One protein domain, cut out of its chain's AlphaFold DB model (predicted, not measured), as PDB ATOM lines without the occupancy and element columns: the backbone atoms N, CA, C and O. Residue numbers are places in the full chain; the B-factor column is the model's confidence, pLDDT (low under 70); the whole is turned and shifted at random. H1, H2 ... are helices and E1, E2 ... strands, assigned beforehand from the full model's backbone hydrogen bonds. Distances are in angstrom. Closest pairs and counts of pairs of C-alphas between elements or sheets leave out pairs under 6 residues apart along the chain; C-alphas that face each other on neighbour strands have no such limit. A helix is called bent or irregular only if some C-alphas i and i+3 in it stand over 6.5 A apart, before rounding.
ATOM      1  N   ILE A   7     282.782 245.525 288.813       92.88
ATOM      2  CA  ILE A   7     282.600 246.890 288.326       92.88
ATOM      3  C   ILE A   7     281.410 247.493 289.045       92.88
ATOM      4  O   ILE A   7     280.294 246.988 288.938       92.88
ATOM      5  N   GLU A   8     281.652 248.580 289.772       95.12
ATOM      6  CA  GLU A   8     280.601 249.295 290.484       95.12
ATOM      7  C   GLU A   8     280.146 250.531 289.694       95.12
ATOM      8  O   GLU A   8     280.971 251.360 289.307       95.12
ATOM      9  N   LEU A   9     278.840 250.647 289.441       94.88
ATOM     10  CA  LEU A   9     278.226 251.760 288.706       94.88
ATOM     11  C   LEU A   9     277.020 252.304 289.481       94.88
ATOM     12  O   LEU A   9     276.273 251.562 290.116       94.88
ATOM     13  N   ALA A  10     276.805 253.614 289.436       95.88
ATOM     14  CA  ALA A  10     275.646 254.243 290.050       95.88
ATOM     15  C   ALA A  10     274.451 254.205 289.096       95.88
ATOM     16  O   ALA A  10     274.551 254.670 287.960       95.88
ATOM     17  N   LEU A  11     273.313 253.705 289.580       95.75
ATOM     18  CA  LEU A  11     272.038 253.710 288.870       95.75
ATOM     19  C   LEU A  11     271.000 254.539 289.636       95.75
ATOM     20  O   LEU A  11     270.895 254.491 290.866       95.75
ATOM     21  N   GLY A  12     270.199 255.284 288.884       92.56
ATOM     22  CA  GLY A  12     269.143 256.149 289.391       92.56
ATOM     23  C   GLY A  12     267.821 255.979 288.649       92.56
ATOM     24  O   GLY A  12     267.633 255.075 287.829       92.56
ATOM     25  N   ALA A  13     266.886 256.874 288.965       90.31
ATOM     26  CA  ALA A  13     265.561 256.899 288.362       90.31
ATOM     27  C   ALA A  13     265.609 257.331 286.887       90.31
ATOM     28  O   ALA A  13     266.513 258.056 286.464       90.31
ATOM     29  N   ALA A  14     264.599 256.900 286.123       87.88
ATOM     30  CA  ALA A  14     264.374 257.302 284.732       87.88
ATOM     31  C   ALA A  14     265.608 257.150 283.814       87.88
ATOM     32  O   ALA A  14     265.873 258.015 282.988       87.88
ATOM     33  N   GLY A  15     266.377 256.067 283.980       88.19
ATOM     34  CA  GLY A  15     267.553 255.800 283.148       88.19
ATOM     35  C   GLY A  15     268.780 256.653 283.486       88.19
ATOM     36  O   GLY A  15     269.734 256.651 282.725       88.19
ATOM     37  N   THR A  16     268.802 257.377 284.610       93.81
ATOM     38  CA  THR A  16     270.005 258.111 285.047       93.81
ATOM     39  C   THR A  16     271.069 257.131 285.544       93.81
ATOM     40  O   THR A  16     270.756 256.266 286.364       93.81
ATOM     41  N   HIS A  17     272.325 257.271 285.118       96.06
ATOM     42  CA  HIS A  17     273.429 256.424 285.581       96.06
ATOM     43  C   HIS A  17     274.793 257.125 285.501       96.06
ATOM     44  O   HIS A  17     274.950 258.153 284.844       96.06
ATOM     45  N   SER A  18     275.799 256.547 286.161       96.00
ATOM     46  CA  SER A  18     277.207 256.815 285.854       96.00
ATOM     47  C   SER A  18     277.644 256.021 284.623       96.00
ATOM     48  O   SER A  18     277.178 254.900 284.425       96.00
ATOM     49  N   THR A  19     278.592 256.552 283.858       94.44
ATOM     50  CA  THR A  19     279.148 255.879 282.677       94.44
ATOM     51  C   THR A  19     280.621 255.556 282.881       94.44
ATOM     52  O   THR A  19     281.411 256.426 283.253       94.44
ATOM     53  N   LEU A  20     281.003 254.313 282.590       92.69
ATOM     54  CA  LEU A  20     282.396 253.918 282.419       92.69
ATOM     55  C   LEU A  20     282.829 254.236 280.984       92.69
ATOM     56  O   LEU A  20     282.609 253.453 280.063       92.69
ATOM     57  N   ALA A  21     283.447 255.396 280.793       91.50
ATOM     58  CA  ALA A  21     283.974 255.796 279.494       91.50
ATOM     59  C   ALA A  21     285.400 255.259 279.296       91.50
ATOM     60  O   ALA A  21     286.308 255.590 280.065       91.50
ATOM     61  N   ILE A  22     285.615 254.462 278.248       89.00
ATOM     62  CA  ILE A  22     286.939 253.979 277.845       89.00
ATOM     63  C   ILE A  22     287.419 254.824 276.661       89.00
ATOM     64  O   ILE A  22     286.996 254.653 275.525       89.00
ATOM     65  N   SER A  23     288.315 255.771 276.932       81.81
ATOM     66  CA  SER A  23     288.756 256.781 275.956       81.81
ATOM     67  C   SER A  23     289.855 256.309 274.995       81.81
ATOM     68  O   SER A  23     290.067 256.922 273.952       81.81
ATOM     69  N   SER A  24     290.563 255.226 275.320       78.38
ATOM     70  CA  SER A  24     291.573 254.620 274.448       78.38
ATOM     71  C   SER A  24     291.503 253.097 274.575       78.38
ATOM     72  O   SER A  24     292.234 252.509 275.374       78.38
ATOM     73  N   PRO A  25     290.584 252.438 273.847       70.88
ATOM     74  CA  PRO A  25     290.333 251.014 274.040       70.88
ATOM     75  C   PRO A  25     291.522 250.132 273.642       70.88
ATOM     76  O   PRO A  25     291.617 249.015 274.141       70.88
ATOM     77  N   GLY A  26     292.444 250.609 272.791       76.88
ATOM     78  CA  GLY A  26     293.588 249.817 272.326       76.88
ATOM     79  C   GLY A  26     293.148 248.411 271.895       76.88
ATOM     80  O   GLY A  26     292.203 248.262 271.123       76.88
ATOM     81  N   THR A  27     293.783 247.374 272.448       78.75
ATOM     82  CA  THR A  27     293.250 246.003 272.419       78.75
ATOM     83  C   THR A  27     292.479 245.730 273.710       78.75
ATOM     84  O   THR A  27     293.041 245.252 274.697       78.75
ATOM     85  N   LEU A  28     291.182 246.043 273.718       83.75
ATOM     86  CA  LEU A  28     290.304 245.738 274.842       83.75
ATOM     87  C   LEU A  28     289.765 244.310 274.695       83.75
ATOM     88  O   LEU A  28     289.050 244.005 273.745       83.75
ATOM     89  N   THR A  29     290.080 243.437 275.648       85.88
ATOM     90  CA  THR A  29     289.449 242.114 275.753       85.88
ATOM     91  C   THR A  29     288.473 242.099 276.918       85.88
ATOM     92  O   THR A  29     288.786 242.582 278.014       85.88
ATOM     93  N   PHE A  30     287.296 241.534 276.688       88.56
ATOM     94  CA  PHE A  30     286.269 241.367 277.703       88.56
ATOM     95  C   PHE A  30     286.376 239.989 278.337       88.56
ATOM     96  O   PHE A  30     286.372 238.972 277.646       88.56
ATOM     97  N   ALA A  31     286.483 239.961 279.662       91.12
ATOM     98  CA  ALA A  31     286.398 238.716 280.400       91.12
ATOM     99  C   ALA A  31     284.937 238.257 280.472       91.12
ATOM    100  O   ALA A  31     284.024 239.076 280.561       91.12
ATOM    101  N   THR A  32     284.720 236.946 280.437       91.00
ATOM    102  CA  THR A  32     283.383 236.349 280.547       91.00
ATOM    103  C   THR A  32     282.889 236.308 281.993       91.00
ATOM    104  O   THR A  32     281.693 236.375 282.226       91.00
ATOM    105  N   ASN A  33     283.791 236.237 282.970       91.50
ATOM    106  CA  ASN A  33     283.486 236.248 284.399       91.50
ATOM    107  C   ASN A  33     283.589 237.668 284.973       91.50
ATOM    108  O   ASN A  33     284.497 237.957 285.755       91.50
ATOM    109  N   GLN A  34     282.696 238.552 284.529       92.00
ATOM    110  CA  GLN A  34     282.572 239.891 285.096       92.00
ATOM    111  C   GLN A  34     281.322 240.039 285.929       92.00
ATOM    112  O   GLN A  34     280.228 239.691 285.487       92.00
ATOM    113  N   ASP A  35     281.517 240.669 287.081       93.38
ATOM    114  CA  ASP A  35     280.451 240.983 288.009       93.38
ATOM    115  C   ASP A  35     280.214 242.493 288.010       93.38
ATOM    116  O   ASP A  35     281.145 243.306 288.035       93.38
ATOM    117  N   PHE A  36     278.945 242.873 287.986       94.38
ATOM    118  CA  PHE A  36     278.492 244.250 288.048       94.38
ATOM    119  C   PHE A  36     277.718 244.469 289.328       94.38
ATOM    120  O   PHE A  36     276.762 243.752 289.623       94.38
ATOM    121  N   LYS A  37     278.113 245.499 290.062       94.81
ATOM    122  CA  LYS A  37     277.424 245.941 291.260       94.81
ATOM    123  C   LYS A  37     276.881 247.340 291.038       94.81
ATOM    124  O   LYS A  37     277.576 248.236 290.571       94.81
ATOM    125  N   PHE A  38     275.626 247.542 291.388       94.62
ATOM    126  CA  PHE A  38     274.952 248.817 291.244       94.62
ATOM    127  C   PHE A  38     274.697 249.449 292.601       94.62
ATOM    128  O   PHE A  38     274.198 248.801 293.524       94.62
ATOM    129  N   ILE A  39     275.008 250.735 292.710       94.50
ATOM    130  CA  ILE A  39     274.700 251.558 293.880       94.50
ATOM    131  C   ILE A  39     273.613 252.578 293.539       94.50
ATOM    132  O   ILE A  39     273.383 252.897 292.373       94.50
ATOM    133  N   GLY A  40     272.947 253.107 294.566       91.31
ATOM    134  CA  GLY A  40     271.884 254.101 294.412       91.31
ATOM    135  C   GLY A  40     270.482 253.501 294.502       91.31
ATOM    136  O   GLY A  40     270.214 252.633 295.331       91.31
ATOM    137  N   SER A  41     269.561 254.017 293.691       89.88
ATOM    138  CA  SER A  41     268.147 253.611 293.678       89.88
ATOM    139  C   SER A  41     267.735 253.237 292.253       89.88
ATOM    140  O   SER A  41     267.048 254.022 291.589       89.88
ATOM    141  N   PRO A  42     268.185 252.067 291.757       90.50
ATOM    142  CA  PRO A  42     267.881 251.622 290.407       90.50
ATOM    143  C   PRO A  42     266.380 251.399 290.210       90.50
ATOM    144  O   PRO A  42     265.696 250.769 291.025       90.50
ATOM    145  N   MET A  43     265.882 251.877 289.076       92.25
ATOM    146  CA  MET A  43     264.538 251.632 288.578       92.25
ATOM    147  C   MET A  43     264.598 250.595 287.453       92.25
ATOM    148  O   MET A  43     265.552 250.538 286.686       92.25
ATOM    149  N   VAL A  44     263.570 249.755 287.349       93.75
ATOM    150  CA  VAL A  44     263.420 248.829 286.216       93.75
ATOM    151  C   VAL A  44     263.327 249.633 284.919       93.75
ATOM    152  O   VAL A  44     262.586 250.615 284.859       93.75
ATOM    153  N   GLY A  45     264.054 249.210 283.888       94.44
ATOM    154  CA  GLY A  45     264.115 249.925 282.618       94.44
ATOM    155  C   GLY A  45     265.408 249.675 281.856       94.44
ATOM    156  O   GLY A  45     266.149 248.739 282.156       94.44
ATOM    157  N   ILE A  46     265.648 250.523 280.860       94.25
ATOM    158  CA  ILE A  46     266.850 250.496 280.027       94.25
ATOM    159  C   ILE A  46     267.762 251.642 280.465       94.25
ATOM    160  O   ILE A  46     267.309 252.777 280.623       94.25
ATOM    161  N   TYR A  47     269.035 251.323 280.655       95.06
ATOM    162  CA  TYR A  47     270.121 252.256 280.916       95.06
ATOM    163  C   TYR A  47     271.071 252.201 279.719       95.06
ATOM    164  O   TYR A  47     271.689 251.162 279.486       95.06
ATOM    165  N   THR A  48     271.139 253.282 278.946       94.44
ATOM    166  CA  THR A  48     271.881 253.335 277.679       94.44
ATOM    167  C   THR A  48     273.249 253.985 277.854       94.44
ATOM    168  O   THR A  48     273.327 255.067 278.426       94.44
ATOM    169  N   GLY A  49     274.321 253.395 277.336       93.62
ATOM    170  CA  GLY A  49     275.662 253.980 277.451       93.62
ATOM    171  C   GLY A  49     276.247 253.866 278.862       93.62
ATOM    172  O   GLY A  49     276.898 254.788 279.366       93.62
ATOM    173  N   LEU A  50     276.023 252.730 279.526       94.12
ATOM    174  CA  LEU A  50     276.652 252.402 280.812       94.12
ATOM    175  C   LEU A  50     278.166 252.251 280.684       94.12
ATOM    176  O   LEU A  50     278.912 252.664 281.572       94.12
ATOM    177  N   ILE A  51     278.612 251.669 279.573       93.50
ATOM    178  CA  ILE A  51     280.018 251.598 279.188       93.50
ATOM    179  C   ILE A  51     280.114 252.117 277.760       93.50
ATOM    180  O   ILE A  51     279.362 251.665 276.904       93.50
ATOM    181  N   THR A  52     281.019 253.054 277.495       93.38
ATOM    182  CA  THR A  52     281.151 253.686 276.173       93.38
ATOM    183  C   THR A  52     282.589 253.645 275.673       93.38
ATOM    184  O   THR A  52     283.535 253.554 276.463       93.38
ATOM    185  N   GLY A  53     282.759 253.711 274.351       89.50
ATOM    186  CA  GLY A  53     284.075 253.697 273.706       89.50
ATOM    187  C   GLY A  53     284.709 252.308 273.686       89.50
ATOM    188  O   GLY A  53     285.927 252.171 273.828       89.50
ATOM    189  N   VAL A  54     283.886 251.264 273.553       90.44
ATOM    190  CA  VAL A  54     284.339 249.875 273.636       90.44
ATOM    191  C   VAL A  54     283.972 249.066 272.389       90.44
ATOM    192  O   VAL A  54     282.903 249.275 271.813       90.44
ATOM    193  N   PRO A  55     284.835 248.126 271.952       90.69
ATOM    194  CA  PRO A  55     284.495 247.233 270.849       90.69
ATOM    195  C   PRO A  55     283.381 246.258 271.252       90.69
ATOM    196  O   PRO A  55     283.078 246.114 272.435       90.69
ATOM    197  N   ASP A  56     282.804 245.567 270.267       90.94
ATOM    198  CA  ASP A  56     281.798 244.526 270.505       90.94
ATOM    199  C   ASP A  56     282.354 243.432 271.449       90.94
ATOM    200  O   ASP A  56     283.338 242.764 271.103       90.94
ATOM    201  N   PRO A  57     281.761 243.229 272.643       90.00
ATOM    202  CA  PRO A  57     282.181 242.193 273.586       90.00
ATOM    203  C   PRO A  57     281.770 240.776 273.162       90.00
ATOM    204  O   PRO A  57     282.222 239.795 273.764       90.00
ATOM    205  N   GLY A  58     280.894 240.646 272.161       91.19
ATOM    206  CA  GLY A  58     280.391 239.380 271.653       91.19
ATOM    207  C   GLY A  58     279.727 238.536 272.741       91.19
ATOM    208  O   GLY A  58     278.910 239.004 273.533       91.19
ATOM    209  N   THR A  59     280.093 237.255 272.806       90.56
ATOM    210  CA  THR A  59     279.485 236.292 273.737       90.56
ATOM    211  C   THR A  59     279.824 236.540 275.205       90.56
ATOM    212  O   THR A  59     279.173 235.948 276.065       90.56
ATOM    213  N   ALA A  60     280.794 237.410 275.513       90.12
ATOM    214  CA  ALA A  60     281.149 237.725 276.893       90.12
ATOM    215  C   ALA A  60     279.980 238.347 277.670       90.12
ATOM    216  O   ALA A  60     279.817 238.027 278.845       90.12
ATOM    217  N   LEU A  61     279.122 239.131 276.999       92.00
ATOM    218  CA  LEU A  61     277.935 239.761 277.597       92.00
ATOM    219  C   LEU A  61     276.988 238.761 278.267       92.00
ATOM    220  O   LEU A  61     276.368 239.078 279.277       92.00
ATOM    221  N   ASN A  62     276.890 237.546 277.722       91.25
ATOM    222  CA  ASN A  62     275.950 236.527 278.193       91.25
ATOM    223  C   ASN A  62     276.366 235.891 279.527       91.25
ATOM    224  O   ASN A  62     275.561 235.202 280.149       91.25
ATOM    225  N   SER A  63     277.620 236.085 279.935       92.12
ATOM    226  CA  SER A  63     278.188 235.490 281.146       92.12
ATOM    227  C   SER A  63     278.357 236.499 282.282       92.12
ATOM    228  O   SER A  63     278.742 236.110 283.382       92.12
ATOM    229  N   TRP A  64     278.088 237.780 282.027       93.81
ATOM    230  CA  TRP A  64     278.204 238.820 283.040       93.81
ATOM    231  C   TRP A  64     277.077 238.722 284.059       93.81
ATOM    232  O   TRP A  64     275.915 238.506 283.711       93.81
ATOM    233  N   VAL A  65     277.431 238.897 285.326       93.00
ATOM    234  CA  VAL A  65     276.517 238.731 286.453       93.00
ATOM    235  C   VAL A  65     276.246 240.083 287.094       93.00
ATOM    236  O   VAL A  65     277.122 240.937 287.180       93.00
ATOM    237  N   ILE A  66     275.012 240.278 287.552       94.88
ATOM    238  CA  ILE A  66     274.626 241.434 288.361       94.88
ATOM    239  C   ILE A  66     274.545 240.983 289.816       94.88
ATOM    240  O   ILE A  66     273.663 240.205 290.180       94.88
ATOM    241  N   ASP A  67     275.448 241.492 290.650       92.81
ATOM    242  CA  ASP A  67     275.537 241.199 292.084       92.81
ATOM    243  C   ASP A  67     274.678 242.176 292.908       92.81
ATOM    244  O   ASP A  67     275.121 242.854 293.837       92.81
ATOM    245  N   ASN A  68     273.404 242.292 292.524       91.94
ATOM    246  CA  ASN A  68     272.404 243.063 293.255       91.94
ATOM    247  C   ASN A  68     271.196 242.189 293.560       91.94
ATOM    248  O   ASN A  68     270.427 241.815 292.674       91.94
ATOM    249  N   SER A  69     270.972 241.928 294.847       90.00
ATOM    250  CA  SER A  69     269.792 241.193 295.298       90.00
ATOM    251  C   SER A  69     268.501 241.858 294.810       90.00
ATOM    252  O   SER A  69     268.320 243.065 294.974       90.00
ATOM    253  N   GLY A  70     267.577 241.060 294.276       90.38
ATOM    254  CA  GLY A  70     266.265 241.542 293.841       90.38
ATOM    255  C   GLY A  70     266.233 242.130 292.430       90.38
ATOM    256  O   GLY A  70     265.152 242.497 291.969       90.38
ATOM    257  N   TYR A  71     267.365 242.167 291.727       92.62
ATOM    258  CA  TYR A  71     267.440 242.593 290.336       92.62
ATOM    259  C   TYR A  71     268.088 241.521 289.463       92.62
ATOM    260  O   TYR A  71     268.957 240.776 289.903       92.62
ATOM    261  N   VAL A  72     267.643 241.453 288.215       93.44
ATOM    262  CA  VAL A  72     268.264 240.676 287.137       93.44
ATOM    263  C   VAL A  72     268.261 241.561 285.906       93.44
ATOM    264  O   VAL A  72     267.319 242.324 285.690       93.44
ATOM    265  N   GLY A  73     269.291 241.472 285.084       94.00
ATOM    266  CA  GLY A  73     269.397 242.292 283.894       94.00
ATOM    267  C   GLY A  73     270.252 241.645 282.827       94.00
ATOM    268  O   GLY A  73     270.940 240.657 283.072       94.00
ATOM    269  N   THR A  74     270.153 242.204 281.632       95.00
ATOM    270  CA  THR A  74     270.860 241.740 280.442       95.00
ATOM    271  C   THR A  74     271.620 242.899 279.838       95.00
ATOM    272  O   THR A  74     271.047 243.979 279.655       95.00
ATOM    273  N   PHE A  75     272.883 242.659 279.511       95.50
ATOM    274  CA  PHE A  75     273.703 243.616 278.789       95.50
ATOM    275  C   PHE A  75     273.561 243.409 277.282       95.50
ATOM    276  O   PHE A  75     273.495 242.274 276.809       95.50
ATOM    277  N   SER A  76     273.544 244.501 276.530       94.75
ATOM    278  CA  SER A  76     273.536 244.484 275.069       94.75
ATOM    279  C   SER A  76     274.532 245.494 274.536       94.75
ATOM    280  O   SER A  76     274.672 246.573 275.103       94.75
ATOM    281  N   TRP A  77     275.215 245.145 273.452       94.75
ATOM    282  CA  TRP A  77     276.082 246.083 272.755       94.75
ATOM    283  C   TRP A  77     275.296 246.822 271.674       94.75
ATOM    284  O   TRP A  77     274.593 246.193 270.877       94.75
ATOM    285  N   ASP A  78     275.438 248.142 271.651       92.19
ATOM    286  CA  ASP A  78     274.962 249.017 270.593       92.19
ATOM    287  C   ASP A  78     276.163 249.591 269.829       92.19
ATOM    288  O   ASP A  78     277.089 250.169 270.394       92.19
ATOM    289  N   SER A  79     276.144 249.432 268.507       88.69
ATOM    290  CA  SER A  79     277.150 250.002 267.606       88.69
ATOM    291  C   SER A  79     277.038 251.522 267.437       88.69
ATOM    292  O   SER A  79     277.950 252.159 266.901       88.69
ATOM    293  N   THR A  80     275.919 252.112 267.856       79.06
ATOM    294  CA  THR A  80     275.651 253.545 267.731       79.06
ATOM    295  C   THR A  80     276.660 254.341 268.573       79.06
ATOM    296  O   THR A  80     277.069 253.915 269.644       79.06
ATOM    297  N   ASN A  81     277.136 255.482 268.059       70.12
ATOM    298  CA  ASN A  81     278.094 256.383 268.732       70.12
ATOM    299  C   ASN A  81     279.475 255.796 269.104       70.12
ATOM    300  O   ASN A  81     280.178 256.351 269.947       70.12
ATOM    301  N   GLY A  82     279.932 254.742 268.419       75.19
ATOM    302  CA  GLY A  82     281.298 254.223 268.590       75.19
ATOM    303  C   GLY A  82     281.421 253.057 269.570       75.19
ATOM    304  O   GLY A  82     282.534 252.750 269.999       75.19
ATOM    305  N   GLY A  83     280.306 252.387 269.869       87.81
ATOM    306  CA  GLY A  83     280.272 251.173 270.671       87.81
ATOM    307  C   GLY A  83     279.947 251.469 272.128       87.81
ATOM    308  O   GLY A  83     280.783 251.974 272.887       87.81
ATOM    309  N   GLU A  84     278.725 251.123 272.508       93.12
ATOM    310  CA  GLU A  84     278.161 251.330 273.833       93.12
ATOM    311  C   GLU A  84     277.594 250.014 274.371       93.12
ATOM    312  O   GLU A  84     277.195 249.128 273.616       93.12
ATOM    313  N   ILE A  85     277.605 249.854 275.690       94.31
ATOM    314  CA  ILE A  85     276.957 248.735 276.366       94.31
ATOM    315  C   ILE A  85     275.811 249.289 277.191       94.31
ATOM    316  O   ILE A  85     276.013 250.118 278.086       94.31
ATOM    317  N   ASP A  86     274.634 248.754 276.915       95.31
ATOM    318  CA  ASP A  86     273.386 249.070 277.581       95.31
ATOM    319  C   ASP A  86     273.018 247.965 278.564       95.31
ATOM    320  O   ASP A  86     273.426 246.810 278.419       95.31
ATOM    321  N   LEU A  87     272.198 248.309 279.552       95.62
ATOM    322  CA  LEU A  87     271.623 247.370 280.507       95.62
ATOM    323  C   LEU A  87     270.109 247.481 280.485       95.62
ATOM    324  O   LEU A  87     269.544 248.538 280.760       95.62
ATOM    325  N   THR A  88     269.448 246.352 280.276       95.56
ATOM    326  CA  THR A  88     268.031 246.208 280.610       95.56
ATOM    327  C   THR A  88     267.923 245.577 281.987       95.56
ATOM    328  O   THR A  88     268.327 244.432 282.173       95.56
ATOM    329  N   LEU A  89     267.387 246.313 282.958       95.44
ATOM    330  CA  LEU A  89     267.250 245.875 284.342       95.44
ATOM    331  C   LEU A  89     265.792 245.540 284.663       95.44
ATOM    332  O   LEU A  89     264.887 246.326 284.394       95.44
ATOM    333  N   THR A  90     265.571 244.396 285.302       94.75
ATOM    334  CA  THR A  90     264.270 243.891 285.753       94.75
ATOM    335  C   THR A  90     264.311 243.545 287.238       94.75
ATOM    336  O   THR A  90     265.376 243.310 287.810       94.75
ATOM    337  N   LYS A  91     263.144 243.531 287.887       91.50
ATOM    338  CA  LYS A  91     263.029 243.158 289.299       91.50
ATOM    339  C   LYS A  91     262.739 241.666 289.411       91.50
ATOM    340  O   LYS A  91     261.851 241.161 288.727       91.50
ATOM    341  N   VAL A  92     263.431 240.981 290.314       89.44
ATOM    342  CA  VAL A  92     263.104 239.601 290.689       89.44
ATOM    343  C   VAL A  92     261.817 239.629 291.514       89.44
ATOM    344  O   VAL A  92     261.786 240.293 292.555       89.44
ATOM    345  N   PRO A  93     260.739 238.945 291.085       87.38
ATOM    346  CA  PRO A  93     259.527 238.864 291.883       87.38
ATOM    347  C   PRO A  93     259.818 238.190 293.221       87.38
ATOM    348  O   PRO A  93     260.431 237.123 293.274       87.38
TER     349      PRO A  93
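This is residues 7 to 93 of the 123 residues of an uncharacterized protein of Verrucomicrobia bacterium (UniProt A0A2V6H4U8). The model is a small, irregular two-layer body: a strongly twisted three-stranded sheet, E3, E5 and E4, with the short pair E1 and E2 lying across from one of its faces, strands crossed, only partly face to face. The long loop of residues 12 to 34 reaches to one end of the long axis and comes back, and the short helix H1 sits at the sheet's E4 edge. The printed part has 87 residues, with one named helix and five named strands in the order E1 E2 E3 H1 E4 E5; the larger sheet, in order E3, E5, E4, is antiparallel and the pair E1 and E2 is parallel. The class is mostly strand, though under half of the residues are in named elements. The whole is compact, with a radius of gyration of the C-alphas of 12.4 A, and elongated in outline, 39 by 24 by 19 A.

Start at E1, residues 7 to 11, and look across to E2, residues 35 to 40: the two are parallel neighbours at 32 degrees, with N 9 and O 37 at 2.9 A. Next look at E3, residues 45 to 52, which is near E1, with 5 pairs of C-alphas within 10 A, but apart from E2. Residues 20 to 21 pair in parallel with residues 51 to 52 of E3, and residues 35 to 36 of E2 with residues 65 to 66. H1, residues 58 to 63, is on the larger sheet but only grazes it; its closest C-alphas to E4, residues 71 to 78, are those of Leu 61 and Phe 75, 5.8 A apart. In H1, 0 of 2 O i to N i+4 pairs are within hydrogen-bond range, and 3 of 3 O i to N i+3 pairs are. E4 and E5, residues 84 to 91, form a hairpin, antiparallel at 158 degrees, with N 90 and O 72 at 2.7 A. E5, the inner strand, is antiparallel to E3 at 151 degrees, with N 47 and O 87 at 2.8 A. E1 and E2 are each apart from H1, E4 and E5.

Find C-alpha 7 at (282.600, 246.890, 288.326), where E1 begins its 12.6 A. E2 covers 16.9 A and E3 18.6 A. H1 begins at C-alpha 58, (280.391, 239.380, 271.653), and spans 10.5 A; it is neither bent nor irregular, but only just, with C-alphas 58 and 61 6.4 A apart. E4 covers 22.1 A, and E5 runs 23.1 A to C-alpha 91 at (263.029, 243.158, 289.299).

Look for the two C-alphas farthest apart at Gly 26 and Pro 93, 40.8 A. The link E1 to E2, 23 residues, is long. The printed part has no cut; its mean pLDDT is 90.9, and no printed residue is under 70.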